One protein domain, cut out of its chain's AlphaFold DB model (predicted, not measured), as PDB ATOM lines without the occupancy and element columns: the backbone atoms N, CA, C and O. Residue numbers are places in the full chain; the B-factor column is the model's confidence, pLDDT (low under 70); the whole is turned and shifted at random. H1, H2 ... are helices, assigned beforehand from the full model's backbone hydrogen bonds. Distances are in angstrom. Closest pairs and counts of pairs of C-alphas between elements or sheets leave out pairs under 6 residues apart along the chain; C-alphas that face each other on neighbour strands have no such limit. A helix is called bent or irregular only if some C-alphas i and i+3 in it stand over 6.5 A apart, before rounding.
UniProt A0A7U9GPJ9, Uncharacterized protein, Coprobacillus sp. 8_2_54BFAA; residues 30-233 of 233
ATOM      1  N   TYR A  30      89.030  57.861  88.165       76.81
ATOM      2  CA  TYR A  30      89.571  58.958  88.984       76.81
ATOM      3  C   TYR A  30      90.841  59.616  88.428       76.81
ATOM      4  O   TYR A  30      91.129  60.764  88.768       76.81
ATOM      5  N   ARG A  31      91.641  58.929  87.598       83.19
ATOM      6  CA  ARG A  31      92.993  59.401  87.226       83.19
ATOM      7  C   ARG A  31      92.941  60.668  86.379       83.19
ATOM      8  O   ARG A  31      93.730  61.593  86.581       83.19
ATOM      9  N   GLY A  32      92.022  60.699  85.423       87.25
ATOM     10  CA  GLY A  32      91.769  61.837  84.561       87.25
ATOM     11  C   GLY A  32      91.289  63.045  85.352       87.25
ATOM     12  O   GLY A  32      91.865  64.121  85.195       87.25
ATOM     13  N   ILE A  33      90.317  62.838  86.249       92.38
ATOM     14  CA  ILE A  33      89.745  63.885  87.111       92.38
ATOM     15  C   ILE A  33      90.815  64.488  88.021       92.38
ATOM     16  O   ILE A  33      91.052  65.692  87.955       92.38
ATOM     17  N   ILE A  34      91.529  63.656  88.790       92.44
ATOM     18  CA  ILE A  34      92.596  64.108  89.696       92.44
ATOM     19  C   ILE A  34      93.650  64.907  88.927       92.44
ATOM     20  O   ILE A  34      94.094  65.955  89.382       92.44
ATOM     21  N   SER A  35      94.032  64.455  87.731       92.44
ATOM     22  CA  SER A  35      95.013  65.182  86.929       92.44
ATOM     23  C   SER A  35      94.520  66.555  86.465       92.44
ATOM     24  O   SER A  35      95.340  67.470  86.383       92.44
ATOM     25  N   VAL A  36      93.233  66.714  86.140       95.75
ATOM     26  CA  VAL A  36      92.669  68.029  85.795       95.75
ATOM     27  C   VAL A  36      92.588  68.916  87.034       95.75
ATOM     28  O   VAL A  36      93.008  70.069  86.957       95.75
ATOM     29  N   PHE A  37      92.172  68.371  88.180       96.25
ATOM     30  CA  PHE A  37      92.162  69.094  89.454       96.25
ATOM     31  C   PHE A  37      93.557  69.593  89.831       96.25
ATOM     32  O   PHE A  37      93.715  70.764  90.149       96.25
ATOM     33  N   CYS A  38      94.590  68.751  89.719       95.88
ATOM     34  CA  CYS A  38      95.973  69.155  89.969       95.88
ATOM     35  C   CYS A  38      96.421  70.296  89.051       95.88
ATOM     36  O   CYS A  38      97.051  71.239  89.516       95.88
ATOM     37  N   LYS A  39      96.100  70.228  87.752       95.88
ATOM     38  CA  LYS A  39      96.455  71.293  86.804       95.88
ATOM     39  C   LYS A  39      95.769  72.607  87.147       95.88
ATOM     40  O   LYS A  39      96.432  73.637  87.168       95.88
ATOM     41  N   TRP A  40      94.470  72.564  87.432       96.81
ATOM     42  CA  TRP A  40      93.733  73.754  87.840       96.81
ATOM     43  C   TRP A  40      94.272  74.318  89.155       96.81
ATOM     44  O   TRP A  40      94.557  75.507  89.206       96.81
ATOM     45  N   LEU A  41      94.528  73.472  90.158       96.94
ATOM     46  CA  LEU A  41      95.099  73.891  91.437       96.94
ATOM     47  C   LEU A  41      96.460  74.576  91.255       96.94
ATOM     48  O   LEU A  41      96.699  75.617  91.853       96.94
ATOM     49  N   ILE A  42      97.343  74.037  90.410       96.81
ATOM     50  CA  ILE A  42      98.643  74.662  90.120       96.81
ATOM     51  C   ILE A  42      98.449  76.034  89.467       96.81
ATOM     52  O   ILE A  42      99.088  76.998  89.890       96.81
ATOM     53  N   CYS A  43      97.567  76.143  88.470       95.88
ATOM     54  CA  CYS A  43      97.288  77.410  87.793       95.88
ATOM     55  C   CYS A  43      96.682  78.446  88.751       95.88
ATOM     56  O   CYS A  43      97.153  79.580  88.797       95.88
ATOM     57  N   TYR A  44      95.678  78.046  89.530       94.69
ATOM     58  CA  TYR A  44      94.986  78.902  90.488       94.69
ATOM     59  C   TYR A  44      95.933  79.382  91.593       94.69
ATOM     60  O   TYR A  44      96.076  80.585  91.790       94.69
ATOM     61  N   SER A  45      96.659  78.470  92.246       95.00
ATOM     62  CA  SER A  45      97.618  78.819  93.303       95.00
ATOM     63  C   SER A  45      98.737  79.725  92.795       95.00
ATOM     64  O   SER A  45      99.103  80.679  93.474       95.00
ATOM     65  N   SER A  46      99.256  79.471  91.588       94.69
ATOM     66  CA  SER A  46     100.271  80.340  90.973       94.69
ATOM     67  C   SER A  46      99.740  81.757  90.752       94.69
ATOM     68  O   SER A  46     100.445  82.728  91.018       94.69
ATOM     69  N   MET A  47      98.490  81.884  90.297       94.12
ATOM     70  CA  MET A  47      97.853  83.183  90.095       94.12
ATOM     71  C   MET A  47      97.622  83.909  91.423       94.12
ATOM     72  O   MET A  47      97.996  85.072  91.539       94.12
ATOM     73  N   MET A  48      97.049  83.241  92.429       94.12
ATOM     74  CA  MET A  48      96.781  83.863  93.734       94.12
ATOM     75  C   MET A  48      98.072  84.286  94.437       94.12
ATOM     76  O   MET A  48      98.120  85.365  95.021       94.12
ATOM     77  N   LEU A  49      99.144  83.497  94.318       94.19
ATOM     78  CA  LEU A  49     100.460  83.864  94.839       94.19
ATOM     79  C   LEU A  49     101.029  85.093  94.123       94.19
ATOM     80  O   LEU A  49     101.559  85.988  94.775       94.19
ATOM     81  N   LEU A  50     100.899  85.168  92.796       93.94
ATOM     82  CA  LEU A  50     101.331  86.336  92.027       93.94
ATOM     83  C   LEU A  50     100.552  87.593  92.437       93.94
ATOM     84  O   LEU A  50     101.160  88.644  92.624       93.94
ATOM     85  N   ILE A  51      99.234  87.479  92.621       93.12
ATOM     86  CA  ILE A  51      98.372  88.563  93.114       93.12
ATOM     87  C   ILE A  51      98.849  89.030  94.495       93.12
ATOM     88  O   ILE A  51      99.141  90.210  94.662       93.12
ATOM     89  N   TYR A  52      99.022  88.104  95.440       93.69
ATOM     90  CA  TYR A  52      99.498  88.398  96.793       93.69
ATOM     91  C   TYR A  52     100.848  89.133  96.799       93.69
ATOM     92  O   TYR A  52     101.016  90.146  97.480       93.69
ATOM     93  N   VAL A  53     101.809  88.668  95.994       93.50
ATOM     94  CA  VAL A  53     103.121  89.319  95.869       93.50
ATOM     95  C   VAL A  53     102.981  90.735  95.306       93.50
ATOM     96  O   VAL A  53     103.608  91.654  95.829       93.50
ATOM     97  N   ILE A  54     102.158  90.938  94.271       93.06
ATOM     98  CA  ILE A  54     101.926  92.275  93.709       93.06
ATOM     99  C   ILE A  54     101.271  93.197  94.736       93.06
ATOM    100  O   ILE A  54     101.682  94.352  94.832       93.06
ATOM    101  N   ASP A  55     100.311  92.713  95.524       91.12
ATOM    102  CA  ASP A  55      99.655  93.522  96.551       91.12
ATOM    103  C   ASP A  55     100.650  93.964  97.636       91.12
ATOM    104  O   ASP A  55     100.704  95.150  97.969       91.12
ATOM    105  N   ILE A  56     101.539  93.076  98.099       90.81
ATOM    106  CA  ILE A  56     102.625  93.449  99.025       90.81
ATOM    107  C   ILE A  56     103.547  94.505  98.409       90.81
ATOM    108  O   ILE A  56     103.901  95.490  99.065       90.81
ATOM    109  N   LEU A  57     103.964  94.308  97.155       91.31
ATOM    110  CA  LEU A  57     104.845  95.250  96.465       91.31
ATOM    111  C   LEU A  57     104.162  96.607  96.267       91.31
ATOM    112  O   LEU A  57     104.807  97.638  96.456       91.31
ATOM    113  N   ASN A  58     102.866  96.615  95.952       90.69
ATOM    114  CA  ASN A  58     102.063  97.825  95.817       90.69
ATOM    115  C   ASN A  58     102.079  98.653  97.105       90.69
ATOM    116  O   ASN A  58     102.370  99.849  97.056       90.69
ATOM    117  N   PHE A  59     101.846  98.018  98.258       86.88
ATOM    118  CA  PHE A  59     101.914  98.696  99.552       86.88
ATOM    119  C   PHE A  59     103.329  99.175  99.888       86.88
ATOM    120  O   PHE A  59     103.500 100.308 100.332       86.88
ATOM    121  N   LYS A  60     104.349  98.342  99.651       91.06
ATOM    122  CA  LYS A  60     105.738  98.653 100.019       91.06
ATOM    123  C   LYS A  60     106.352  99.778  99.182       91.06
ATOM    124  O   LYS A  60     107.097 100.590  99.721       91.06
ATOM    125  N   PHE A  61     106.076  99.807  97.880       90.69
ATOM    126  CA  PHE A  61     106.660 100.768  96.937       90.69
ATOM    127  C   PHE A  61     105.712 101.910  96.557       90.69
ATOM    128  O   PHE A  61     106.106 102.812  95.823       90.69
ATOM    129  N   GLY A  62     104.473 101.894  97.051       88.12
ATOM    130  CA  GLY A  62     103.492 102.936  96.772       88.12
ATOM    131  C   GLY A  62     103.000 102.938  95.324       88.12
ATOM    132  O   GLY A  62     102.772 104.011  94.762       88.12
ATOM    133  N   PHE A  63     102.849 101.762  94.694       86.50
ATOM    134  CA  PHE A  63     102.472 101.695  93.275       86.50
ATOM    135  C   PHE A  63     101.079 102.269  92.981       86.50
ATOM    136  O   PHE A  63     100.814 102.708  91.862       86.50
ATOM    137  N   TYR A  64     100.226 102.360  93.998       82.12
ATOM    138  CA  TYR A  64      98.911 102.987  93.937       82.12
ATOM    139  C   TYR A  64      98.959 104.469  93.534       82.12
ATOM    140  O   TYR A  64      97.961 104.993  93.046       82.12
ATOM    141  N   ASN A  65     100.114 105.134  93.667       85.00
ATOM    142  CA  ASN A  65     100.317 106.511  93.209       85.00
ATOM    143  C   ASN A  65     100.499 106.626  91.684       85.00
ATOM    144  O   ASN A  65     100.400 107.721  91.128       85.00
ATOM    145  N   TYR A  66     100.761 105.522  90.977       88.38
ATOM    146  CA  TYR A  66     100.946 105.537  89.526       88.38
ATOM    147  C   TYR A  66      99.617 105.322  88.802       88.38
ATOM    148  O   TYR A  66      98.990 104.268  88.897       88.38
ATOM    149  N   LYS A  67      99.242 106.299  87.969       84.25
ATOM    150  CA  LYS A  67      97.961 106.347  87.240       84.25
ATOM    151  C   LYS A  67      97.601 105.063  86.477       84.25
ATOM    152  O   LYS A  67      96.432 104.703  86.412       84.25
ATOM    153  N   TYR A  68      98.581 104.382  85.883       86.19
ATOM    154  CA  TYR A  68      98.335 103.199  85.046       86.19
ATOM    155  C   TYR A  68      98.399 101.865  85.796       86.19
ATOM    156  O   TYR A  68      98.009 100.843  85.229       86.19
ATOM    157  N   PHE A  69      98.866 101.851  87.050       89.50
ATOM    158  CA  PHE A  69      99.121 100.612  87.783       89.50
ATOM    159  C   PHE A  69      97.856  99.762  87.926       89.50
ATOM    160  O   PHE A  69      97.842  98.612  87.496       89.50
ATOM    161  N   TYR A  70      96.765 100.340  88.439       86.19
ATOM    162  CA  TYR A  70      95.520  99.599  88.657       86.19
ATOM    163  C   TYR A  70      94.865  99.119  87.361       86.19
ATOM    164  O   TYR A  70      94.303  98.027  87.341       86.19
ATOM    165  N   ASN A  71      94.988  99.870  86.265       87.81
ATOM    166  CA  ASN A  71      94.462  99.441  84.968       87.81
ATOM    167  C   ASN A  71      95.212  98.207  84.449       87.81
ATOM    168  O   ASN A  71      94.583  97.240  84.021       87.81
ATOM    169  N   LEU A  72      96.546  98.213  84.532       89.44
ATOM    170  CA  LEU A  72      97.374  97.069  84.142       89.44
ATOM    171  C   LEU A  72      97.157  95.873  85.071       89.44
ATOM    172  O   LEU A  72      97.017  94.745  84.605       89.44
ATOM    173  N   TYR A  73      97.085  96.121  86.376       91.38
ATOM    174  CA  TYR A  73      96.877  95.096  87.388       91.38
ATOM    175  C   TYR A  73      95.524  94.392  87.227       91.38
ATOM    176  O   TYR A  73      95.460  93.164  87.143       91.38
ATOM    177  N   ASN A  74      94.446  95.166  87.093       90.62
ATOM    178  CA  ASN A  74      93.100  94.642  86.887       90.62
ATOM    179  C   ASN A  74      92.956  93.964  85.518       90.62
ATOM    180  O   ASN A  74      92.404  92.867  85.435       90.62
ATOM    181  N   GLY A  75      93.502  94.566  84.455       90.75
ATOM    182  CA  GLY A  75      93.531  93.960  83.123       90.75
ATOM    183  C   GLY A  75      94.268  92.620  83.117       90.75
ATOM    184  O   GLY A  75      93.768  91.638  82.567       90.75
ATOM    185  N   GLY A  76      95.404  92.542  83.813       91.81
ATOM    186  CA  GLY A  76      96.153  91.306  84.024       91.81
ATOM    187  C   GLY A  76      95.322  90.236  84.731       91.81
ATOM    188  O   GLY A  76      95.220  89.121  84.222       91.81
ATOM    189  N   LYS A  77      94.666  90.570  85.853       92.19
ATOM    190  CA  LYS A  77      93.782  89.638  86.582       92.19
ATOM    191  C   LYS A  77      92.696  89.049  85.685       92.19
ATOM    192  O   LYS A  77      92.496  87.833  85.695       92.19
ATOM    193  N   VAL A  78      92.017  89.884  84.898       93.12
ATOM    194  CA  VAL A  78      90.965  89.441  83.969       93.12
ATOM    195  C   VAL A  78      91.544  88.497  82.909       93.12
ATOM    196  O   VAL A  78      91.043  87.386  82.732       93.12
ATOM    197  N   LEU A  79      92.633  88.900  82.245       93.06
ATOM    198  CA  LEU A  79      93.266  88.108  81.188       93.06
ATOM    199  C   LEU A  79      93.763  86.749  81.698       93.06
ATOM    200  O   LEU A  79      93.495  85.726  81.068       93.06
ATOM    201  N   PHE A  80      94.435  86.709  82.854       93.00
ATOM    202  CA  PHE A  80      94.910  85.455  83.445       93.00
ATOM    203  C   PHE A  80      93.758  84.502  83.773       93.00
ATOM    204  O   PHE A  80      93.840  83.319  83.437       93.00
ATOM    205  N   ASN A  81      92.664  85.002  84.352       93.19
ATOM    206  CA  ASN A  81      91.492  84.183  84.664       93.19
ATOM    207  C   ASN A  81      90.842  83.585  83.404       93.19
ATOM    208  O   ASN A  81      90.506  82.397  83.384       93.19
ATOM    209  N   ILE A  82      90.724  84.360  82.322       94.00
ATOM    210  CA  ILE A  82      90.224  83.853  81.033       94.00
ATOM    211  C   ILE A  82      91.157  82.758  80.494       94.00
ATOM    212  O   ILE A  82      90.701  81.668  80.136       94.00
ATOM    213  N   CYS A  83      92.469  83.007  80.487       95.00
ATOM    214  CA  CYS A  83      93.472  82.060  79.998       95.00
ATOM    215  C   CYS A  83      93.473  80.737  80.777       95.00
ATOM    216  O   CYS A  83      93.543  79.670  80.161       95.00
ATOM    217  N   ILE A  84      93.359  80.778  82.110       94.69
ATOM    218  CA  ILE A  84      93.297  79.575  82.954       94.69
ATOM    219  C   ILE A  84      92.063  78.740  82.600       94.69
ATOM    220  O   ILE A  84      92.190  77.537  82.360       94.69
ATOM    221  N   ASN A  85      90.885  79.358  82.494       95.62
ATOM    222  CA  ASN A  85      89.658  78.635  82.151       95.62
ATOM    223  C   ASN A  85      89.728  77.998  80.757       95.62
ATOM    224  O   ASN A  85      89.386  76.823  80.596       95.62
ATOM    225  N   LEU A  86      90.254  78.718  79.759       95.81
ATOM    226  CA  LEU A  86      90.471  78.173  78.415       95.81
ATOM    227  C   LEU A  86      91.471  77.009  78.417       95.81
ATOM    228  O   LEU A  86      91.251  75.997  77.745       95.81
ATOM    229  N   TYR A  87      92.553  77.114  79.193       96.06
ATOM    230  CA  TYR A  87      93.542  76.047  79.343       96.06
ATOM    231  C   TYR A  87      92.937  74.778  79.964       96.06
ATOM    232  O   TYR A  87      93.180  73.662  79.480       96.06
ATOM    233  N   ILE A  88      92.117  74.928  81.005       96.31
ATOM    234  CA  ILE A  88      91.433  73.805  81.653       96.31
ATOM    235  C   ILE A  88      90.392  73.187  80.721       96.31
ATOM    236  O   ILE A  88      90.396  71.967  80.544       96.31
ATOM    237  N   TRP A  89      89.585  73.998  80.036       95.69
ATOM    238  CA  TRP A  89      88.637  73.511  79.034       95.69
ATOM    239  C   TRP A  89      89.332  72.712  77.929       95.69
ATOM    240  O   TRP A  89      88.949  71.577  77.631       95.69
ATOM    241  N   LYS A  90      90.421  73.255  77.373       94.50
ATOM    242  CA  LYS A  90      91.251  72.564  76.378       94.50
ATOM    243  C   LYS A  90      91.769  71.232  76.918       94.50
ATOM    244  O   LYS A  90      91.745  70.232  76.201       94.50
ATOM    245  N   THR A  91      92.197  71.191  78.179       93.31
ATOM    246  CA  THR A  91      92.661  69.956  78.823       93.31
ATOM    247  C   THR A  91      91.548  68.911  78.923       93.31
ATOM    248  O   THR A  91      91.800  67.741  78.642       93.31
ATOM    249  N   ILE A  92      90.324  69.308  79.274       93.19
ATOM    250  CA  ILE A  92      89.164  68.406  79.356       93.19
ATOM    251  C   ILE A  92      88.776  67.879  77.966       93.19
ATOM    252  O   ILE A  92      88.413  66.712  77.815       93.19
ATOM    253  N   CYS A  93      88.873  68.716  76.933       88.44
ATOM    254  CA  CYS A  93      88.488  68.351  75.573       88.44
ATOM    255  C   CYS A  93      89.526  67.471  74.861       88.44
ATOM    256  O   CYS A  93      89.142  66.510  74.195       88.44
ATOM    257  N   LEU A  94      90.823  67.756  75.001       78.50
ATOM    258  CA  LEU A  94      91.867  67.105  74.198       78.50
ATOM    259  C   LEU A  94      92.525  65.899  74.868       78.50
ATOM    260  O   LEU A  94      93.114  65.070  74.180       78.50
ATOM    261  N   LYS A  95      92.461  65.788  76.196       81.25
ATOM    262  CA  LYS A  95      93.107  64.681  76.903       81.25
ATOM    263  C   LYS A  95      92.345  63.370  76.684       81.25
ATOM    264  O   LYS A  95      91.114  63.352  76.609       81.25
ATOM    265  N   GLU A  96      93.085  62.263  76.638       77.81
ATOM    266  CA  GLU A  96      92.524  60.912  76.671       77.81
ATOM    267  C   GLU A  96      91.909  60.631  78.049       77.81
ATOM    268  O   GLU A  96      92.561  60.156  78.976       77.81
ATOM    269  N   LEU A  97      90.637  60.991  78.187       82.19
ATOM    270  CA  LEU A  97      89.801  60.757  79.361       82.19
ATOM    271  C   LEU A  97      88.757  59.694  79.026       82.19
ATOM    272  O   LEU A  97      88.285  59.632  77.887       82.19
ATOM    273  N   SER A  98      88.364  58.895  80.014       81.88
ATOM    274  CA  SER A  98      87.163  58.064  79.882       81.88
ATOM    275  C   SER A  98      85.912  58.940  79.719       81.88
ATOM    276  O   SER A  98      85.894  60.119  80.092       81.88
ATOM    277  N   VAL A  99      84.834  58.369  79.177       81.44
ATOM    278  CA  VAL A  99      83.577  59.105  78.970       81.44
ATOM    279  C   VAL A  99      82.958  59.568  80.298       81.44
ATOM    280  O   VAL A  99      82.487  60.707  80.370       81.44
ATOM    281  N   LYS A 100      83.041  58.760  81.376       82.44
ATOM    282  CA  LYS A 100      82.605  59.158  82.739       82.44
ATOM    283  C   LYS A 100      83.371  60.387  83.233       82.44
ATOM    284  O   LYS A 100      82.748  61.378  83.606       82.44
ATOM    285  N   GLU A 101      84.707  60.352  83.170       87.62
ATOM    286  CA  GLU A 101      85.557  61.465  83.624       87.62
ATOM    287  C   GLU A 101      85.268  62.742  82.841       87.62
ATOM    288  O   GLU A 101      85.134  63.816  83.425       87.62
ATOM    289  N   ARG A 102      85.129  62.635  81.516       90.06
ATOM    290  CA  ARG A 102      84.840  63.784  80.657       90.06
ATOM    291  C   ARG A 102      83.492  64.417  80.990       90.06
ATOM    292  O   ARG A 102      83.409  65.641  81.049       90.06
ATOM    293  N   ARG A 103      82.443  63.614  81.208       90.56
ATOM    294  CA  ARG A 103      81.112  64.122  81.578       90.56
ATOM    295  C   ARG A 103      81.149  64.838  82.927       90.56
ATOM    296  O   ARG A 103      80.643  65.951  83.021       90.56
ATOM    297  N   PHE A 104      81.798  64.237  83.924       93.69
ATOM    298  CA  PHE A 104      81.989  64.857  85.234       93.69
ATOM    299  C   PHE A 104      82.736  66.195  85.128       93.69
ATOM    300  O   PHE A 104      82.289  67.197  85.683       93.69
ATOM    301  N   LEU A 105      83.844  66.230  84.380       95.31
ATOM    302  CA  LEU A 105      84.695  67.415  84.253       95.31
ATOM    303  C   LEU A 105      84.046  68.553  83.457       95.31
ATOM    304  O   LEU A 105      84.274  69.718  83.770       95.31
ATOM    305  N   LYS A 106      83.225  68.237  82.448       93.81
ATOM    306  CA  LYS A 106      82.465  69.246  81.693       93.81
ATOM    307  C   LYS A 106      81.475  70.009  82.568       93.81
ATOM    308  O   LYS A 106      81.265  71.186  82.323       93.81
ATOM    309  N   LEU A 107      80.877  69.347  83.556       94.75
ATOM    310  CA  LEU A 107      80.025  70.011  84.544       94.75
ATOM    311  C   LEU A 107      80.872  70.730  85.597       94.75
ATOM    312  O   LEU A 107      80.592  71.875  85.929       94.75
ATOM    313  N   TRP A 108      81.951  70.093  86.060       96.69
ATOM    314  CA  TRP A 108      82.851  70.664  87.064       96.69
ATOM    315  C   TRP A 108      83.487  71.996  86.638       96.69
ATOM    316  O   TRP A 108      83.755  72.828  87.495       96.69
ATOM    317  N   ILE A 109      83.698  72.250  85.339       96.12
ATOM    318  CA  ILE A 109      84.337  73.500  84.885       96.12
ATOM    319  C   ILE A 109      83.580  74.773  85.299       96.12
ATOM    320  O   ILE A 109      84.168  75.853  85.312       96.12
ATOM    321  N   ILE A 110      82.307  74.658  85.687       96.62
ATOM    322  CA  ILE A 110      81.559  75.782  86.243       96.62
ATOM    323  C   ILE A 110      82.239  76.365  87.492       96.62
ATOM    324  O   ILE A 110      82.229  77.578  87.653       96.62
ATOM    325  N   PHE A 111      82.893  75.551  88.333       96.44
ATOM    326  CA  PHE A 111      83.528  76.027  89.568       96.44
ATOM    327  C   PHE A 111      84.758  76.913  89.300       96.44
ATOM    328  O   PHE A 111      84.759  78.048  89.773       96.44
ATOM    329  N   PRO A 112      85.751  76.503  88.478       95.56
ATOM    330  CA  PRO A 112      86.805  77.404  88.003       95.56
ATOM    331  C   PRO A 112      86.290  78.734  87.439       95.56
ATOM    332  O   PRO A 112      86.845  79.786  87.748       95.56
ATOM    333  N   ILE A 113      85.210  78.692  86.652       95.88
ATOM    334  CA  ILE A 113      84.600  79.891  86.065       95.88
ATOM    335  C   ILE A 113      84.004  80.782  87.159       95.88
ATOM    336  O   ILE A 113      84.219  81.991  87.133       95.88
ATOM    337  N   LEU A 114      83.297  80.207  88.136       95.19
ATOM    338  CA  LEU A 114      82.719  80.950  89.256       95.19
ATOM    339  C   LEU A 114      83.797  81.624  90.119       95.19
ATOM    340  O   LEU A 114      83.645  82.800  90.440       95.19
ATOM    341  N   PHE A 115      84.910  80.943  90.421       93.94
ATOM    342  CA  PHE A 115      86.039  81.565  91.130       93.94
ATOM    343  C   PHE A 115      86.646  82.723  90.332       93.94
ATOM    344  O   PHE A 115      86.974  83.771  90.886       93.94
ATOM    345  N   SER A 116      86.763  82.576  89.011       93.38
ATOM    346  CA  SER A 116      87.208  83.673  88.154       93.38
ATOM    347  C   SER A 116      86.232  84.849  88.147       93.38
ATOM    348  O   SER A 116      86.671  85.996  88.169       93.38
ATOM    349  N   ILE A 117      84.924  84.585  88.143       91.06
ATOM    350  CA  ILE A 117      83.890  85.622  88.231       91.06
ATOM    351  C   ILE A 117      84.003  86.377  89.558       91.06
ATOM    352  O   ILE A 117      83.973  87.604  89.540       91.06
ATOM    353  N   GLU A 118      84.202  85.690  90.685       88.69
ATOM    354  CA  GLU A 118      84.388  86.335  91.993       88.69
ATOM    355  C   GLU A 118      85.569  87.314  92.002       88.69
ATOM    356  O   GLU A 118      85.462  88.396  92.569       88.69
ATOM    357  N   ILE A 119      86.669  86.987  91.319       88.62
ATOM    358  CA  ILE A 119      87.833  87.881  91.201       88.62
ATOM    359  C   ILE A 119      87.539  89.077  90.281       88.62
ATOM    360  O   ILE A 119      88.064  90.172  90.491       88.62
ATOM    361  N   ILE A 120      86.719  88.880  89.246       88.50
ATOM    362  CA  ILE A 120      86.416  89.899  88.234       88.50
ATOM    363  C   ILE A 120      85.312  90.863  88.696       88.50
ATOM    364  O   ILE A 120      85.365  92.042  88.350       88.50
ATOM    365  N   ILE A 121      84.332  90.409  89.486       85.75
ATOM    366  CA  ILE A 121      83.203  91.241  89.941       85.75
ATOM    367  C   ILE A 121      83.678  92.531  90.630       85.75
ATOM    368  O   ILE A 121      83.249  93.593  90.176       85.75
ATOM    369  N   PRO A 122      84.589  92.499  91.628       80.38
ATOM    370  CA  PRO A 122      85.078  93.713  92.275       80.38
ATOM    371  C   PRO A 122      85.681  94.712  91.284       80.38
ATOM    372  O   PRO A 122      85.421  95.910  91.350       80.38
ATOM    373  N   ILE A 123      86.427  94.209  90.296       83.88
ATOM    374  CA  ILE A 123      87.040  95.029  89.245       83.88
ATOM    375  C   ILE A 123      85.964  95.752  88.433       83.88
ATOM    376  O   ILE A 123      86.126  96.931  88.132       83.88
ATOM    377  N   LEU A 124      84.870  95.071  88.088       79.12
ATOM    378  CA  LEU A 124      83.751  95.673  87.362       79.12
ATOM    379  C   LEU A 124      82.990  96.677  88.232       79.12
ATOM    380  O   LEU A 124      82.662  97.763  87.760       79.12
ATOM    381  N   THR A 125      82.750  96.357  89.507       76.12
ATOM    382  CA  THR A 125      82.044  97.261  90.429       76.12
ATOM    383  C   THR A 125      82.809  98.553  90.689       76.12
ATOM    384  O   THR A 125      82.165  99.590  90.834       76.12
ATOM    385  N   ASN A 126      84.149  98.532  90.635       70.19
ATOM    386  CA  ASN A 126      84.979  99.743  90.723       70.19
ATOM    387  C   ASN A 126      84.648 100.771  89.631       70.19
ATOM    388  O   ASN A 126      84.831 101.964  89.847       70.19
ATOM    389  N   TYR A 127      84.170 100.321  88.468       72.06
ATOM    390  CA  TYR A 127      83.766 101.198  87.367       72.06
ATOM    391  C   TYR A 127      82.283 101.592  87.411       72.06
ATOM    392  O   TYR A 127      81.878 102.472  86.657       72.06
ATOM    393  N   LEU A 128      81.473 100.944  88.257       70.81
ATOM    394  CA  LEU A 128      80.028 101.167  88.334       70.81
ATOM    395  C   LEU A 128      79.644 102.077  89.504       70.81
ATOM    396  O   LEU A 128      79.011 103.107  89.286       70.81
ATOM    397  N   ASN A 129      79.975 101.687  90.740       74.62
ATOM    398  CA  ASN A 129      79.599 102.424  91.949       74.62
ATOM    399  C   ASN A 129      80.447 101.980  93.161       74.62
ATOM    400  O   ASN A 129      80.508 100.791  93.484       74.62
ATOM    401  N   THR A 130      81.043 102.944  93.870       67.62
ATOM    402  CA  THR A 130      81.837 102.728  95.092       67.62
ATOM    403  C   THR A 130      81.031 102.127  96.243       67.62
ATOM    404  O   THR A 130      81.560 101.300  96.982       67.62
ATOM    405  N   ASP A 131      79.746 102.455  96.374       69.25
ATOM    406  CA  ASP A 131      78.901 101.935  97.461       69.25
ATOM    407  C   ASP A 131      78.518 100.468  97.228       69.25
ATOM    408  O   ASP A 131      78.477  99.659  98.160       69.25
ATOM    409  N   ALA A 132      78.307 100.098  95.961       64.94
ATOM    410  CA  ALA A 132      78.085  98.711  95.558       64.94
ATOM    411  C   ALA A 132      79.347  97.863  95.782       64.94
ATOM    412  O   ALA A 132      79.253  96.733  96.259       64.94
ATOM    413  N   MET A 133      80.525  98.430  95.503       65.81
ATOM    414  CA  MET A 133      81.819  97.808  95.787       65.81
ATOM    415  C   MET A 133      81.991  97.546  97.293       65.81
ATOM    416  O   MET A 133      82.270  96.415  97.690       65.81
ATOM    417  N   ILE A 134      81.785  98.560  98.143       64.75
ATOM    418  CA  ILE A 134      81.923  98.435  99.607       64.75
ATOM    419  C   ILE A 134      80.945  97.395 100.161       64.75
ATOM    420  O   ILE A 134      81.343  96.537 100.947       64.75
ATOM    421  N   SER A 135      79.689  97.425  99.708       65.69
ATOM    422  CA  SER A 135      78.672  96.452 100.122       65.69
ATOM    423  C   SER A 135      79.066  95.023  99.741       65.69
ATOM    424  O   SER A 135      78.915  94.112 100.547       65.69
ATOM    425  N   PHE A 136      79.639  94.820  98.548       64.31
ATOM    426  CA  PHE A 136      80.125  93.509  98.110       64.31
ATOM    427  C   PHE A 136      81.259  92.990  99.009       64.31
ATOM    428  O   PHE A 136      81.199  91.851  99.473       64.31
ATOM    429  N   TYR A 137      82.238  93.836  99.344       62.78
ATOM    430  CA  TYR A 137      83.342  93.475 100.248       62.78
ATOM    431  C   TYR A 137      82.898  93.153 101.684       62.78
ATOM    432  O   TYR A 137      83.594  92.424 102.388       62.78
ATOM    433  N   GLN A 138      81.758  93.686 102.129       62.66
ATOM    434  CA  GLN A 138      81.219  93.447 103.472       62.66
ATOM    435  C   GLN A 138      80.372  92.168 103.576       62.66
ATOM    436  O   GLN A 138      80.061  91.730 104.686       62.66
ATOM    437  N   THR A 139      80.007  91.546 102.452       67.75
ATOM    438  CA  THR A 139      79.242  90.289 102.446       67.75
ATOM    439  C   THR A 139      80.128  89.053 102.634       67.75
ATOM    440  O   THR A 139      81.351  89.102 102.512       67.75
ATOM    441  N   ILE A 140      79.505  87.914 102.968       69.12
ATOM    442  CA  ILE A 140      80.190  86.612 103.009       69.12
ATOM    443  C   ILE A 140      80.849  86.365 101.648       69.12
ATOM    444  O   ILE A 140      80.192  86.501 100.617       69.12
ATOM    445  N   SER A 141      82.130  85.973 101.649       80.75
ATOM    446  CA  SER A 141      82.853  85.685 100.408       80.75
ATOM    447  C   SER A 141      82.133  84.596  99.619       80.75
ATOM    448  O   SER A 141      81.808  83.521 100.135       80.75
ATOM    449  N   LEU A 142      81.888  84.894  98.345       85.38
ATOM    450  CA  LEU A 142      81.193  84.017  97.417       85.38
ATOM    451  C   LEU A 142      81.963  82.692  97.233       85.38
ATOM    452  O   LEU A 142      81.339  81.643  97.049       85.38
ATOM    453  N   SER A 143      83.286  82.709  97.425       89.81
ATOM    454  CA  SER A 143      84.169  81.540  97.430       89.81
ATOM    455  C   SER A 143      83.702  80.456  98.399       89.81
ATOM    456  O   SER A 143      83.785  79.274  98.074       89.81
ATOM    457  N   TYR A 144      83.139  80.827  99.555       91.62
ATOM    458  CA  TYR A 144      82.655  79.858 100.537       91.62
ATOM    459  C   TYR A 144      81.486  79.047  99.990       91.62
ATOM    460  O   TYR A 144      81.426  77.831 100.158       91.62
ATOM    461  N   ILE A 145      80.570  79.717  99.292       91.50
ATOM    462  CA  ILE A 145      79.412  79.076  98.675       91.50
ATOM    463  C   ILE A 145      79.878  78.185  97.519       91.50
ATOM    464  O   ILE A 145      79.454  77.031  97.438       91.50
ATOM    465  N   ILE A 146      80.787  78.681  96.667       94.69
ATOM    466  CA  ILE A 146      81.338  77.905  95.544       94.69
ATOM    467  C   ILE A 146      82.005  76.624  96.055       94.69
ATOM    468  O   ILE A 146      81.645  75.539  95.602       94.69
ATOM    469  N   VAL A 147      82.935  76.734  97.011       95.62
ATOM    470  CA  VAL A 147      83.682  75.587  97.552       95.62
ATOM    471  C   VAL A 147      82.736  74.571  98.185       95.62
ATOM    472  O   VAL A 147      82.904  73.369  97.992       95.62
ATOM    473  N   LEU A 148      81.717  75.022  98.918       95.25
ATOM    474  CA  LEU A 148      80.758  74.122  99.555       95.25
ATOM    475  C   LEU A 148      79.973  73.316  98.508       95.25
ATOM    476  O   LEU A 148      79.894  72.091  98.615       95.25
ATOM    477  N   ILE A 149      79.461  73.971  97.459       95.88
ATOM    478  CA  ILE A 149      78.763  73.290  96.355       95.88
ATOM    479  C   ILE A 149      79.720  72.350  95.608       95.88
ATOM    480  O   ILE A 149      79.345  71.221  95.285       95.88
ATOM    481  N   GLU A 150      80.961  72.774  95.366       96.62
ATOM    482  CA  GLU A 150      81.984  71.961  94.706       96.62
ATOM    483  C   GLU A 150      82.298  70.686  95.500       96.62
ATOM    484  O   GLU A 150      82.315  69.589  94.936       96.62
ATOM    485  N   LEU A 151      82.486  70.796  96.816       96.19
ATOM    486  CA  LEU A 151      82.746  69.654  97.689       96.19
ATOM    487  C   LEU A 151      81.572  68.670  97.708       96.19
ATOM    488  O   LEU A 151      81.793  67.459  97.613       96.19
ATOM    489  N   PHE A 152      80.330  69.164  97.751       95.31
ATOM    490  CA  PHE A 152      79.144  68.314  97.627       95.31
ATOM    491  C   PHE A 152      79.052  67.641  96.257       95.31
ATOM    492  O   PHE A 152      78.709  66.458  96.177       95.31
ATOM    493  N   TYR A 153      79.397  68.346  95.180       95.44
ATOM    494  CA  TYR A 153      79.439  67.786  93.831       95.44
ATOM    495  C   TYR A 153      80.490  66.667  93.711       95.44
ATOM    496  O   TYR A 153      80.191  65.574  93.219       95.44
ATOM    497  N   ILE A 154      81.698  66.891  94.237       94.44
ATOM    498  CA  ILE A 154      82.775  65.890  94.293       94.44
ATOM    499  C   ILE A 154      82.348  64.689  95.149       94.44
ATOM    500  O   ILE A 154      82.503  63.540  94.724       94.44
ATOM    501  N   TYR A 155      81.776  64.928  96.333       92.81
ATOM    502  CA  TYR A 155      81.268  63.865  97.200       92.81
ATOM    503  C   TYR A 155      80.179  63.039  96.511       92.81
ATOM    504  O   TYR A 155      80.235  61.812  96.559       92.81
ATOM    505  N   SER A 156      79.237  63.682  95.822       91.00
ATOM    506  CA  SER A 156      78.132  63.000  95.139       91.00
ATOM    507  C   SER A 156      78.625  62.025  94.066       91.00
ATOM    508  O   SER A 156      78.055  60.945  93.911       91.00
ATOM    509  N   TYR A 157      79.711  62.370  93.364       90.50
ATOM    510  CA  TYR A 157      80.309  61.510  92.343       90.50
ATOM    511  C   TYR A 157      81.160  60.375  92.930       90.50
ATOM    512  O   TYR A 157      81.008  59.223  92.533       90.50
ATOM    513  N   PHE A 158      82.059  60.674  93.876       87.69
ATOM    514  CA  PHE A 158      83.004  59.675  94.401       87.69
ATOM    515  C   PHE A 158      82.470  58.863  95.588       87.69
ATOM    516  O   PHE A 158      83.040  57.820  95.916       87.69
ATOM    517  N   ARG A 159      81.422  59.353  96.267       87.06
ATOM    518  CA  ARG A 159      80.861  58.814  97.521       87.06
ATOM    519  C   ARG A 159      81.927  58.525  98.587       87.06
ATOM    520  O   ARG A 159      81.825  57.576  99.363       87.06
ATOM    521  N   ASN A 160      82.980  59.342  98.622       84.62
ATOM    522  CA  ASN A 160      84.117  59.154  99.518       84.62
ATOM    523  C   ASN A 160      83.821  59.758 100.901       84.62
ATOM    524  O   ASN A 160      83.593  60.958 101.034       84.62
ATOM    525  N   LYS A 161      83.892  58.950 101.967       88.00
ATOM    526  CA  LYS A 161      83.686  59.432 103.348       88.00
ATOM    527  C   LYS A 161      84.649  60.563 103.725       88.00
ATOM    528  O   LYS A 161      84.274  61.470 104.459       88.00
ATOM    529  N   ARG A 162      85.878  60.551 103.197       89.75
ATOM    530  CA  ARG A 162      86.888  61.580 103.489       89.75
ATOM    531  C   ARG A 162      86.532  62.943 102.885       89.75
ATOM    532  O   ARG A 162      86.798  63.954 103.523       89.75
ATOM    533  N   THR A 163      85.899  62.993 101.708       88.69
ATOM    534  CA  THR A 163      85.448  64.273 101.126       88.69
ATOM    535  C   THR A 163      84.270  64.852 101.913       88.69
ATOM    536  O   THR A 163      84.190  66.066 102.079       88.69
ATOM    537  N   MET A 164      83.418  64.001 102.500       91.12
ATOM    538  CA  MET A 164      82.381  64.448 103.439       91.12
ATOM    539  C   MET A 164      82.983  65.073 104.706       91.12
ATOM    540  O   MET A 164      82.523  66.119 105.151       91.12
ATOM    541  N   ILE A 165      84.052  64.482 105.256       92.81
ATOM    542  CA  ILE A 165      84.763  65.051 106.415       92.81
ATOM    543  C   ILE A 165      85.327  66.440 106.085       92.81
ATOM    544  O   ILE A 165      85.136  67.358 106.876       92.81
ATOM    545  N   ILE A 166      85.962  66.624 104.917       93.94
ATOM    546  CA  ILE A 166      86.418  67.960 104.474       93.94
ATOM    547  C   ILE A 166      85.240  68.934 104.416       93.94
ATOM    548  O   ILE A 166      85.356  70.052 104.903       93.94
ATOM    549  N   THR A 167      84.107  68.505 103.857       93.56
ATOM    550  CA  THR A 167      82.907  69.347 103.734       93.56
ATOM    551  C   THR A 167      82.415  69.821 105.102       93.56
ATOM    552  O   THR A 167      82.163  71.008 105.288       93.56
ATOM    553  N   LEU A 168      82.348  68.924 106.091       94.12
ATOM    554  CA  LEU A 168      81.949  69.268 107.460       94.12
ATOM    555  C   LEU A 168      82.953  70.206 108.143       94.12
ATOM    556  O   LEU A 168      82.547  71.193 108.750       94.12
ATOM    557  N   LEU A 169      84.256  69.938 108.008       94.56
ATOM    558  CA  LEU A 169      85.300  70.827 108.528       94.56
ATOM    559  C   LEU A 169      85.217  72.218 107.896       94.56
ATOM    560  O   LEU A 169      85.420  73.216 108.584       94.56
ATOM    561  N   PHE A 170      84.880  72.291 106.609       94.88
ATOM    562  CA  PHE A 170      84.719  73.558 105.915       94.88
ATOM    563  C   PHE A 170      83.484  74.335 106.385       94.88
ATOM    564  O   PHE A 170      83.566  75.542 106.584       94.88
ATOM    565  N   ILE A 171      82.367  73.657 106.665       93.81
ATOM    566  CA  ILE A 171      81.195  74.292 107.290       93.81
ATOM    567  C   ILE A 171      81.567  74.874 108.659       93.81
ATOM    568  O   ILE A 171      81.259  76.034 108.935       93.81
ATOM    569  N   CYS A 172      82.285  74.114 109.494       94.06
ATOM    570  CA  CYS A 172      82.787  74.622 110.772       94.06
ATOM    571  C   CYS A 172      83.696  75.845 110.578       94.06
ATOM    572  O   CYS A 172      83.564  76.825 111.309       94.06
ATOM    573  N   TYR A 173      84.578  75.816 109.575       92.38
ATOM    574  CA  TYR A 173      85.430  76.952 109.230       92.38
ATOM    575  C   TYR A 173      84.619  78.201 108.862       92.38
ATOM    576  O   TYR A 173      84.925  79.274 109.370       92.38
ATOM    577  N   ILE A 174      83.564  78.078 108.045       90.88
ATOM    578  CA  ILE A 174      82.701  79.213 107.669       90.88
ATOM    579  C   ILE A 174      82.088  79.859 108.919       90.88
ATOM    580  O   ILE A 174      82.122  81.081 109.058       90.88
ATOM    581  N   VAL A 175      81.572  79.047 109.849       89.88
ATOM    582  CA  VAL A 175      80.979  79.539 111.104       89.88
ATOM    583  C   VAL A 175      82.020  80.271 111.954       89.88
ATOM    584  O   VAL A 175      81.772  81.385 112.410       89.88
ATOM    585  N   VAL A 176      83.206  79.683 112.132       88.31
ATOM    586  CA  VAL A 176      84.297  80.304 112.901       88.31
ATOM    587  C   VAL A 176      84.776  81.598 112.235       88.31
ATOM    588  O   VAL A 176      84.942  82.604 112.920       88.31
ATOM    589  N   SER A 177      84.942  81.603 110.910       86.50
ATOM    590  CA  SER A 177      85.320  82.786 110.127       86.50
ATOM    591  C   SER A 177      84.316  83.923 110.310       86.50
ATOM    592  O   SER A 177      84.708  85.064 110.559       86.50
ATOM    593  N   PHE A 178      83.018  83.613 110.274       83.50
ATOM    594  CA  PHE A 178      81.961  84.593 110.507       83.50
ATOM    595  C   PHE A 178      82.039  85.207 111.913       83.50
ATOM    596  O   PHE A 178      82.009  86.430 112.046       83.50
ATOM    597  N   ILE A 179      82.207  84.380 112.953       83.00
ATOM    598  CA  ILE A 179      82.343  84.847 114.342       83.00
ATOM    599  C   ILE A 179      83.581  85.741 114.499       83.00
ATOM    600  O   ILE A 179      83.492  86.813 115.098       83.00
ATOM    601  N   LEU A 180      84.723  85.336 113.932       80.38
ATOM    602  CA  LEU A 180      85.963  86.112 113.984       80.38
ATOM    603  C   LEU A 180      85.816  87.470 113.288       80.38
ATOM    604  O   LEU A 180      86.203  88.490 113.857       80.38
ATOM    605  N   LYS A 181      85.220  87.502 112.089       76.50
ATOM    606  CA  LYS A 181      84.962  88.750 111.352       76.50
ATOM    607  C   LYS A 181      84.021  89.669 112.136       76.50
ATOM    608  O   LYS A 181      84.331  90.847 112.296       76.50
ATOM    609  N   ALA A 182      82.929  89.141 112.690       75.25
ATOM    610  CA  ALA A 182      81.994  89.913 113.512       75.25
ATOM    611  C   ALA A 182      82.663  90.495 114.773       75.25
ATOM    612  O   ALA A 182      82.437  91.657 115.114       75.25
ATOM    613  N   TYR A 183      83.532  89.719 115.429       72.62
ATOM    614  CA  TYR A 183      84.278  90.180 116.598       72.62
ATOM    615  C   TYR A 183      85.199  91.362 116.262       72.62
ATOM    616  O   TYR A 183      85.170  92.361 116.985       72.62
ATOM    617  N   ILE A 184      85.941  91.308 115.143       67.12
ATOM    618  CA  ILE A 184      86.800  92.421 114.689       67.12
ATOM    619  C   ILE A 184      86.003  93.720 114.564       67.12
ATOM    620  O   ILE A 184      86.422  94.740 115.103       67.12
ATOM    621  N   TYR A 185      84.851  93.683 113.890       61.91
ATOM    622  CA  TYR A 185      84.041  94.885 113.668       61.91
ATOM    623  C   TYR A 185      83.513  95.507 114.971       61.91
ATOM    624  O   TYR A 185      83.238  96.704 115.013       61.91
ATOM    625  N   SER A 186      83.396  94.717 116.042       61.19
ATOM    626  CA  SER A 186      82.887  95.167 117.343       61.19
ATOM    627  C   SER A 186      83.966  95.688 118.306       61.19
ATOM    628  O   SER A 186      83.666  96.451 119.226       61.19
ATOM    629  N   SER A 187      85.229  95.305 118.106       58.47
ATOM    630  CA  SER A 187      86.314  95.514 119.070       58.47
ATOM    631  C   SER A 187      87.186  96.718 118.678       58.47
ATOM    632  O   SER A 187      87.959  96.652 117.725       58.47
ATOM    633  N   ARG A 188      87.129  97.812 119.455       55.38
ATOM    634  CA  ARG A 188      87.963  99.021 119.241       55.38
ATOM    635  C   ARG A 188      89.403  98.909 119.762       55.38
ATOM    636  O   ARG A 188      90.218  99.766 119.439       55.38
ATOM    637  N   ALA A 189      89.725  97.889 120.558       57.44
ATOM    638  CA  ALA A 189      91.036  97.722 121.185       57.44
ATOM    639  C   ALA A 189      91.577  96.312 120.917       57.44
ATOM    640  O   ALA A 189      91.419  95.394 121.719       57.44
ATOM    641  N   ILE A 190      92.196  96.141 119.752       62.38
ATOM    642  CA  ILE A 190      92.882  94.905 119.378       62.38
ATOM    643  C   ILE A 190      94.313  94.967 119.924       62.38
ATOM    644  O   ILE A 190      95.033  95.933 119.678       62.38
ATOM    645  N   SER A 191      94.740  93.941 120.664       69.00
ATOM    646  CA  SER A 191      96.150  93.799 121.044       69.00
ATOM    647  C   SER A 191      97.022  93.588 119.799       69.00
ATOM    648  O   SER A 191      96.588  92.971 118.825       69.00
ATOM    649  N   ASN A 192      98.279  94.045 119.830       71.19
ATOM    650  CA  ASN A 192      99.187  93.926 118.678       71.19
ATOM    651  C   ASN A 192      99.347  92.474 118.180       71.19
ATOM    652  O   ASN A 192      99.416  92.244 116.976       71.19
ATOM    653  N   SER A 193      99.357  91.484 119.080       72.44
ATOM    654  CA  SER A 193      99.447  90.063 118.708       72.44
ATOM    655  C   SER A 193      98.178  89.544 118.030       72.44
ATOM    656  O   SER A 193      98.266  88.795 117.057       72.44
ATOM    657  N   PHE A 194      97.000  89.969 118.494       76.44
ATOM    658  CA  PHE A 194      95.732  89.603 117.869       76.44
ATOM    659  C   PHE A 194      95.580  90.261 116.489       76.44
ATOM    660  O   PHE A 194      95.119  89.615 115.555       76.44
ATOM    661  N   GLY A 195      96.066  91.496 116.315       75.69
ATOM    662  CA  GLY A 195      96.091  92.170 115.012       75.69
ATOM    663  C   GLY A 195      96.933  91.431 113.966       75.69
ATOM    664  O   GLY A 195      96.476  91.218 112.845       75.69
ATOM    665  N   VAL A 196      98.128  90.960 114.342       81.06
ATOM    666  CA  VAL A 196      98.976  90.144 113.452       81.06
ATOM    667  C   VAL A 196      98.279  88.839 113.063       81.06
ATOM    668  O   VAL A 196      98.281  88.473 111.890       81.06
ATOM    669  N   PHE A 197      97.644  88.158 114.022       82.31
ATOM    670  CA  PHE A 197      96.876  86.945 113.742       82.31
ATOM    671  C   PHE A 197      95.730  87.200 112.751       82.31
ATOM    672  O   PHE A 197      95.572  86.436 111.801       82.31
ATOM    673  N   MET A 198      94.971  88.288 112.922       81.12
ATOM    674  CA  MET A 198      93.867  88.614 112.015       81.12
ATOM    675  C   MET A 198      94.339  88.945 110.598       81.12
ATOM    676  O   MET A 198      93.667  88.557 109.645       81.12
ATOM    677  N   ASN A 199      95.502  89.585 110.437       81.94
ATOM    678  CA  ASN A 199      96.080  89.826 109.112       81.94
ATOM    679  C   ASN A 199      96.459  88.512 108.419       81.94
ATOM    680  O   ASN A 199      96.073  88.291 107.275       81.94
ATOM    681  N   ILE A 200      97.122  87.595 109.134       85.81
ATOM    682  CA  ILE A 200      97.450  86.261 108.602       85.81
ATOM    683  C   ILE A 200      96.174  85.502 108.229       85.81
ATOM    684  O   ILE A 200      96.120  84.855 107.185       85.81
ATOM    685  N   PHE A 201      95.141  85.579 109.072       86.50
ATOM    686  CA  PHE A 201      93.848  84.965 108.794       86.50
ATOM    687  C   PHE A 201      93.206  85.546 107.529       86.50
ATOM    688  O   PHE A 201      92.737  84.781 106.693       86.50
ATOM    689  N   TYR A 202      93.221  86.869 107.364       84.81
ATOM    690  CA  TYR A 202      92.670  87.544 106.191       84.81
ATOM    691  C   TYR A 202      93.432  87.194 104.905       84.81
ATOM    692  O   TYR A 202      92.812  86.889 103.886       84.81
ATOM    693  N   ASP A 203      94.765  87.172 104.953       87.31
ATOM    694  CA  ASP A 203      95.599  86.781 103.812       87.31
ATOM    695  C   ASP A 203      95.371  85.313 103.437       87.31
ATOM    696  O   ASP A 203      95.228  84.969 102.261       87.31
ATOM    697  N   PHE A 204      95.278  84.433 104.435       88.94
ATOM    698  CA  PHE A 204      94.937  83.030 104.223       88.94
ATOM    699  C   PHE A 204      93.553  82.873 103.587       88.94
ATOM    700  O   PHE A 204      93.416  82.135 102.610       88.94
ATOM    701  N   ASP A 205      92.549  83.566 104.123       87.19
ATOM    702  CA  ASP A 205      91.168  83.537 103.643       87.19
ATOM    703  C   ASP A 205      91.078  84.008 102.184       87.19
ATOM    704  O   ASP A 205      90.455  83.357 101.347       87.19
ATOM    705  N   THR A 206      91.790  85.090 101.864       87.31
ATOM    706  CA  THR A 206      91.756  85.731 100.546       87.31
ATOM    707  C   THR A 206      92.541  84.948  99.493       87.31
ATOM    708  O   THR A 206      92.052  84.749  98.381       87.31
ATOM    709  N   TYR A 207      93.762  84.501  99.806       90.12
ATOM    710  CA  TYR A 207      94.689  83.963  98.798       90.12
ATOM    711  C   TYR A 207      94.893  82.446  98.871       90.12
ATOM    712  O   TYR A 207      95.209  81.821  97.857       90.12
ATOM    713  N   GLY A 208      94.740  81.838 100.051       89.50
ATOM    714  CA  GLY A 208      95.169  80.459 100.311       89.50
ATOM    715  C   GLY A 208      94.042  79.438 100.462       89.50
ATOM    716  O   GLY A 208      94.215  78.279 100.077       89.50
ATOM    717  N   LEU A 209      92.891  79.844 100.998       92.44
ATOM    718  CA  LEU A 209      91.839  78.942 101.473       92.44
ATOM    719  C   LEU A 209      91.377  77.937 100.410       92.44
ATOM    720  O   LEU A 209      91.452  76.724 100.624       92.44
ATOM    721  N   VAL A 210      90.940  78.437  99.251       93.00
ATOM    722  CA  VAL A 210      90.423  77.611  98.145       93.00
ATOM    723  C   VAL A 210      91.472  76.592  97.690       93.00
ATOM    724  O   VAL A 210      91.174  75.406  97.539       93.00
ATOM    725  N   ALA A 211      92.726  77.030  97.541       93.88
ATOM    726  CA  ALA A 211      93.824  76.165  97.125       93.88
ATOM    727  C   ALA A 211      94.085  75.042  98.139       93.88
ATOM    728  O   ALA A 211      94.287  73.887  97.758       93.88
ATOM    729  N   ILE A 212      94.046  75.355  99.433       94.12
ATOM    730  CA  ILE A 212      94.321  74.393 100.504       94.12
ATOM    731  C   ILE A 212      93.208  73.352 100.613       94.12
ATOM    732  O   ILE A 212      93.492  72.154 100.693       94.12
ATOM    733  N   ILE A 213      91.945  73.770 100.539       94.62
ATOM    734  CA  ILE A 213      90.804  72.844 100.556       94.62
ATOM    735  C   ILE A 213      90.868  71.896  99.360       94.62
ATOM    736  O   ILE A 213      90.695  70.680  99.501       94.62
ATOM    737  N   MET A 214      91.180  72.431  98.182       95.56
ATOM    738  CA  MET A 214      91.286  71.630  96.969       95.56
ATOM    739  C   MET A 214      92.498  70.698  96.991       95.56
ATOM    740  O   MET A 214      92.391  69.550  96.554       95.56
ATOM    741  N   LEU A 215      93.614  71.111  97.596       95.94
ATOM    742  CA  LEU A 215      94.761  70.240  97.848       95.94
ATOM    743  C   LEU A 215      94.377  69.044  98.731       95.94
ATOM    744  O   LEU A 215      94.634  67.897  98.352       95.94
ATOM    745  N   PHE A 216      93.724  69.279  99.875       93.69
ATOM    746  CA  PHE A 216      93.264  68.200 100.757       93.69
ATOM    747  C   PHE A 216      92.274  67.269 100.054       93.69
ATOM    748  O   PHE A 216      92.376  66.045 100.175       93.69
ATOM    749  N   THR A 217      91.366  67.837  99.261       93.88
ATOM    750  CA  THR A 217      90.394  67.073  98.473       93.88
ATOM    751  C   THR A 217      91.099  66.137  97.492       93.88
ATOM    752  O   THR A 217      90.809  64.940  97.461       93.88
ATOM    753  N   ILE A 218      92.101  66.632  96.757       93.38
ATOM    754  CA  ILE A 218      92.918  65.820  95.846       93.38
ATOM    755  C   ILE A 218      93.667  64.711  96.597       93.38
ATOM    756  O   ILE A 218      93.655  63.557  96.155       93.38
ATOM    757  N   ILE A 219      94.305  65.028  97.730       92.31
ATOM    758  CA  ILE A 219      95.054  64.050  98.538       92.31
ATOM    759  C   ILE A 219      94.131  62.914  98.994       92.31
ATOM    760  O   ILE A 219      94.483  61.737  98.870       92.31
ATOM    761  N   PHE A 220      92.931  63.232  99.478       90.69
ATOM    762  CA  PHE A 220      91.984  62.219  99.943       90.69
ATOM    763  C   PHE A 220      91.377  61.387  98.816       90.69
ATOM    764  O   PHE A 220      91.176  60.184  99.013       90.69
ATOM    765  N   LEU A 221      91.147  61.972  97.639       89.50
ATOM    766  CA  LEU A 221      90.735  61.222  96.448       89.50
ATOM    767  C   LEU A 221      91.835  60.258  95.978       89.50
ATOM    768  O   LEU A 221      91.548  59.104  95.650       89.50
ATOM    769  N   LYS A 222      93.101  60.693  96.001       87.44
ATOM    770  CA  LYS A 222      94.248  59.846  95.643       87.44
ATOM    771  C   LYS A 222      94.454  58.707  96.645       87.44
ATOM    772  O   LYS A 222      94.715  57.579  96.245       87.44
ATOM    773  N   ARG A 223      94.270  58.961  97.940       85.12
ATOM    774  CA  ARG A 223      94.391  57.909  98.959       85.12
ATOM    775  C   ARG A 223      93.258  56.882  98.877       85.12
ATOM    776  O   ARG A 223      93.521  55.692  98.984       85.12
ATOM    777  N   ASP A 224      92.013  57.315  98.664       80.25
ATOM    778  CA  ASP A 224      90.875  56.390  98.491       80.25
ATOM    779  C   ASP A 224      91.046  55.497  97.252       80.25
ATOM    780  O   ASP A 224      90.741  54.306  97.271       80.25
ATOM    781  N   THR A 225      91.620  56.067  96.195       74.00
ATOM    782  CA  THR A 225      92.037  55.344  94.993       74.00
ATOM    783  C   THR A 225      93.027  54.219  95.310       74.00
ATOM    784  O   THR A 225      92.828  53.077  94.886       74.00
ATOM    785  N   ASP A 226      94.089  54.523  96.056       76.00
ATOM    786  CA  ASP A 226      95.114  53.539  96.407       76.00
ATOM    787  C   ASP A 226      94.549  52.449  97.337       76.00
ATOM    788  O   ASP A 226      94.832  51.264  97.148       76.00
ATOM    789  N   ASP A 227      93.676  52.831  98.278       75.50
ATOM    790  CA  ASP A 227      92.986  51.917  99.197       75.50
ATOM    791  C   ASP A 227      92.013  50.968  98.464       75.50
ATOM    792  O   ASP A 227      91.817  49.828  98.889       75.50
ATOM    793  N   LYS A 228      91.375  51.417  97.374       72.81
ATOM    794  CA  LYS A 228      90.519  50.572  96.519       72.81
ATOM    795  C   LYS A 228      91.346  49.631  95.646       72.81
ATOM    796  O   LYS A 228      91.010  48.459  95.535       72.81
ATOM    797  N   ARG A 229      92.460  50.108  95.081       66.12
ATOM    798  CA  ARG A 229      93.352  49.279  94.254       66.12
ATOM    799  C   ARG A 229      93.965  48.120  95.041       66.12
ATOM    800  O   ARG A 229      94.050  47.026  94.505       66.12
ATOM    801  N   LYS A 230      94.354  48.349  96.300       66.94
ATOM    802  CA  LYS A 230      94.896  47.307  97.191       66.94
ATOM    803  C   LYS A 230      93.878  46.243  97.611       66.94
ATOM    804  O   LYS A 230      94.294  45.181  98.032       66.94
ATOM    805  N   ARG A 231      92.574  46.539  97.553       63.44
ATOM    806  CA  ARG A 231      91.505  45.584  97.902       63.44
ATOM    807  C   ARG A 231      91.105  44.669  96.743       63.44
ATOM    808  O   ARG A 231      90.476  43.650  96.986       63.44
ATOM    809  N   ASN A 232      91.449  45.054  95.514       55.06
ATOM    810  CA  ASN A 232      91.119  44.323  94.288       55.06
ATOM    811  C   ASN A 232      92.327  43.556  93.707       55.06
ATOM    812  O   ASN A 232      92.227  43.027  92.601       55.06
ATOM    813  N   LEU A 233      93.463  43.563  94.411       45.12
ATOM    814  CA  LEU A 233      94.674  42.777  94.148       45.12
ATOM    815  C   LEU A 233      94.825  41.755  95.273       45.12
ATOM    816  O   LEU A 233      95.285  40.638  94.967       45.12
TER     817      LEU A 233
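Overview. This is residues 30 to 233 of the 233 residues of an uncharacterized protein of Coprobacillus sp. 8_2_54BFAA (UniProt A0A7U9GPJ9). This is an elongated bundle of helices running along one long axis: seen round that axis, H1, H2, the row of H3 and H4 nearly end to end, H6, H7 and H8b follow one another in a ring, and H8b closes the ring by packing on H1. At one end short H5 folds back on H4 and H8a slants from near H7 toward H1, while at the other end residues 226 to 233 stick out as a tail. The printed part has 204 residues, with eight named helices, H1 to H8 in order, and no named strand; the class is all helix. It is compact, with a radius of gyration of the C-alphas of 19.2 A, and spans 61 by 37 by 28 A.

Arrangement. H1, residues 31 to 61, and H2, residues 69 to 94, form a helical hairpin; they touch at a shallow tilt of 7 degrees, with the C-alphas of Trp 40 and Ile 88 closest at 6.6 A. H3, residues 99 to 108, touches H2, closest at C-alphas 102 and 92, 6.5 A. H4, residues 110 to 128, touches H2 with its C-alpha 116 closest to C-alpha 81, 5.5 A; H3 and H4 meet only through their link. H5, residues 130 to 138, forms a hairpin with H4 at 38 degrees, only just a steep tilt, closest at C-alphas 133 and 125, 5.4 A. H6, residues 142 to 158, touches H4 opposite ways at a shallow tilt of 10 degrees, closest at C-alphas 143 and 115, 6.6 A. H7, residues 161 to 186, makes a hairpin with H6, closest at C-alphas 163 and 155, 5.7 A. H8, residues 192 to 229, was assigned as one helix by its hydrogen bonds but is bent, with C-alphas 207 and 210 7.7 A apart; its arms H8a, residues 192 to 207, and H8b, residues 210 to 229, stand at a steep tilt of 62 degrees. H8b touches H1, closest at C-alphas 211 and 45, 6.0 A, and H7, closest at C-alphas 220 and 162, 6.2 A. H8a only just touches H1, with 3 pairs of C-alphas within 8 A, the closest those of Tyr 207 and Met 48, 5.5 A. H2 and H7 are apart. Every O i to N i+4 pair is within hydrogen-bond range in H1, H2, H3, H5, H6, H7, H8a and H8b; in H4 12 of 15 are.

Along the chain. H1 is 44.6 A long and starts at C-alpha 31 (92.993, 59.401, 87.226). H2 measures 36.9 A, H3 14.1 A, and H4 25.5 A with a kink of 35 degrees near residue 120; H4 is only just irregular, C-alphas 119 and 122 being 6.54 A apart. H5 is 12.5 A, H6 24.6 A, H7 38.4 A, H8a 22.7 A and H8b 28.7 A, ending at C-alpha 229 (93.352, 49.279, 94.254).

Size, cuts and confidence. The C-alphas of Lys 67 and Leu 233, the two farthest apart, are 64.0 A apart. The printed part has no cut and no long link. Mean pLDDT of the printed part is 86.0; residues 130 to 140, 184 to 191 and 229 to 233 are under 70.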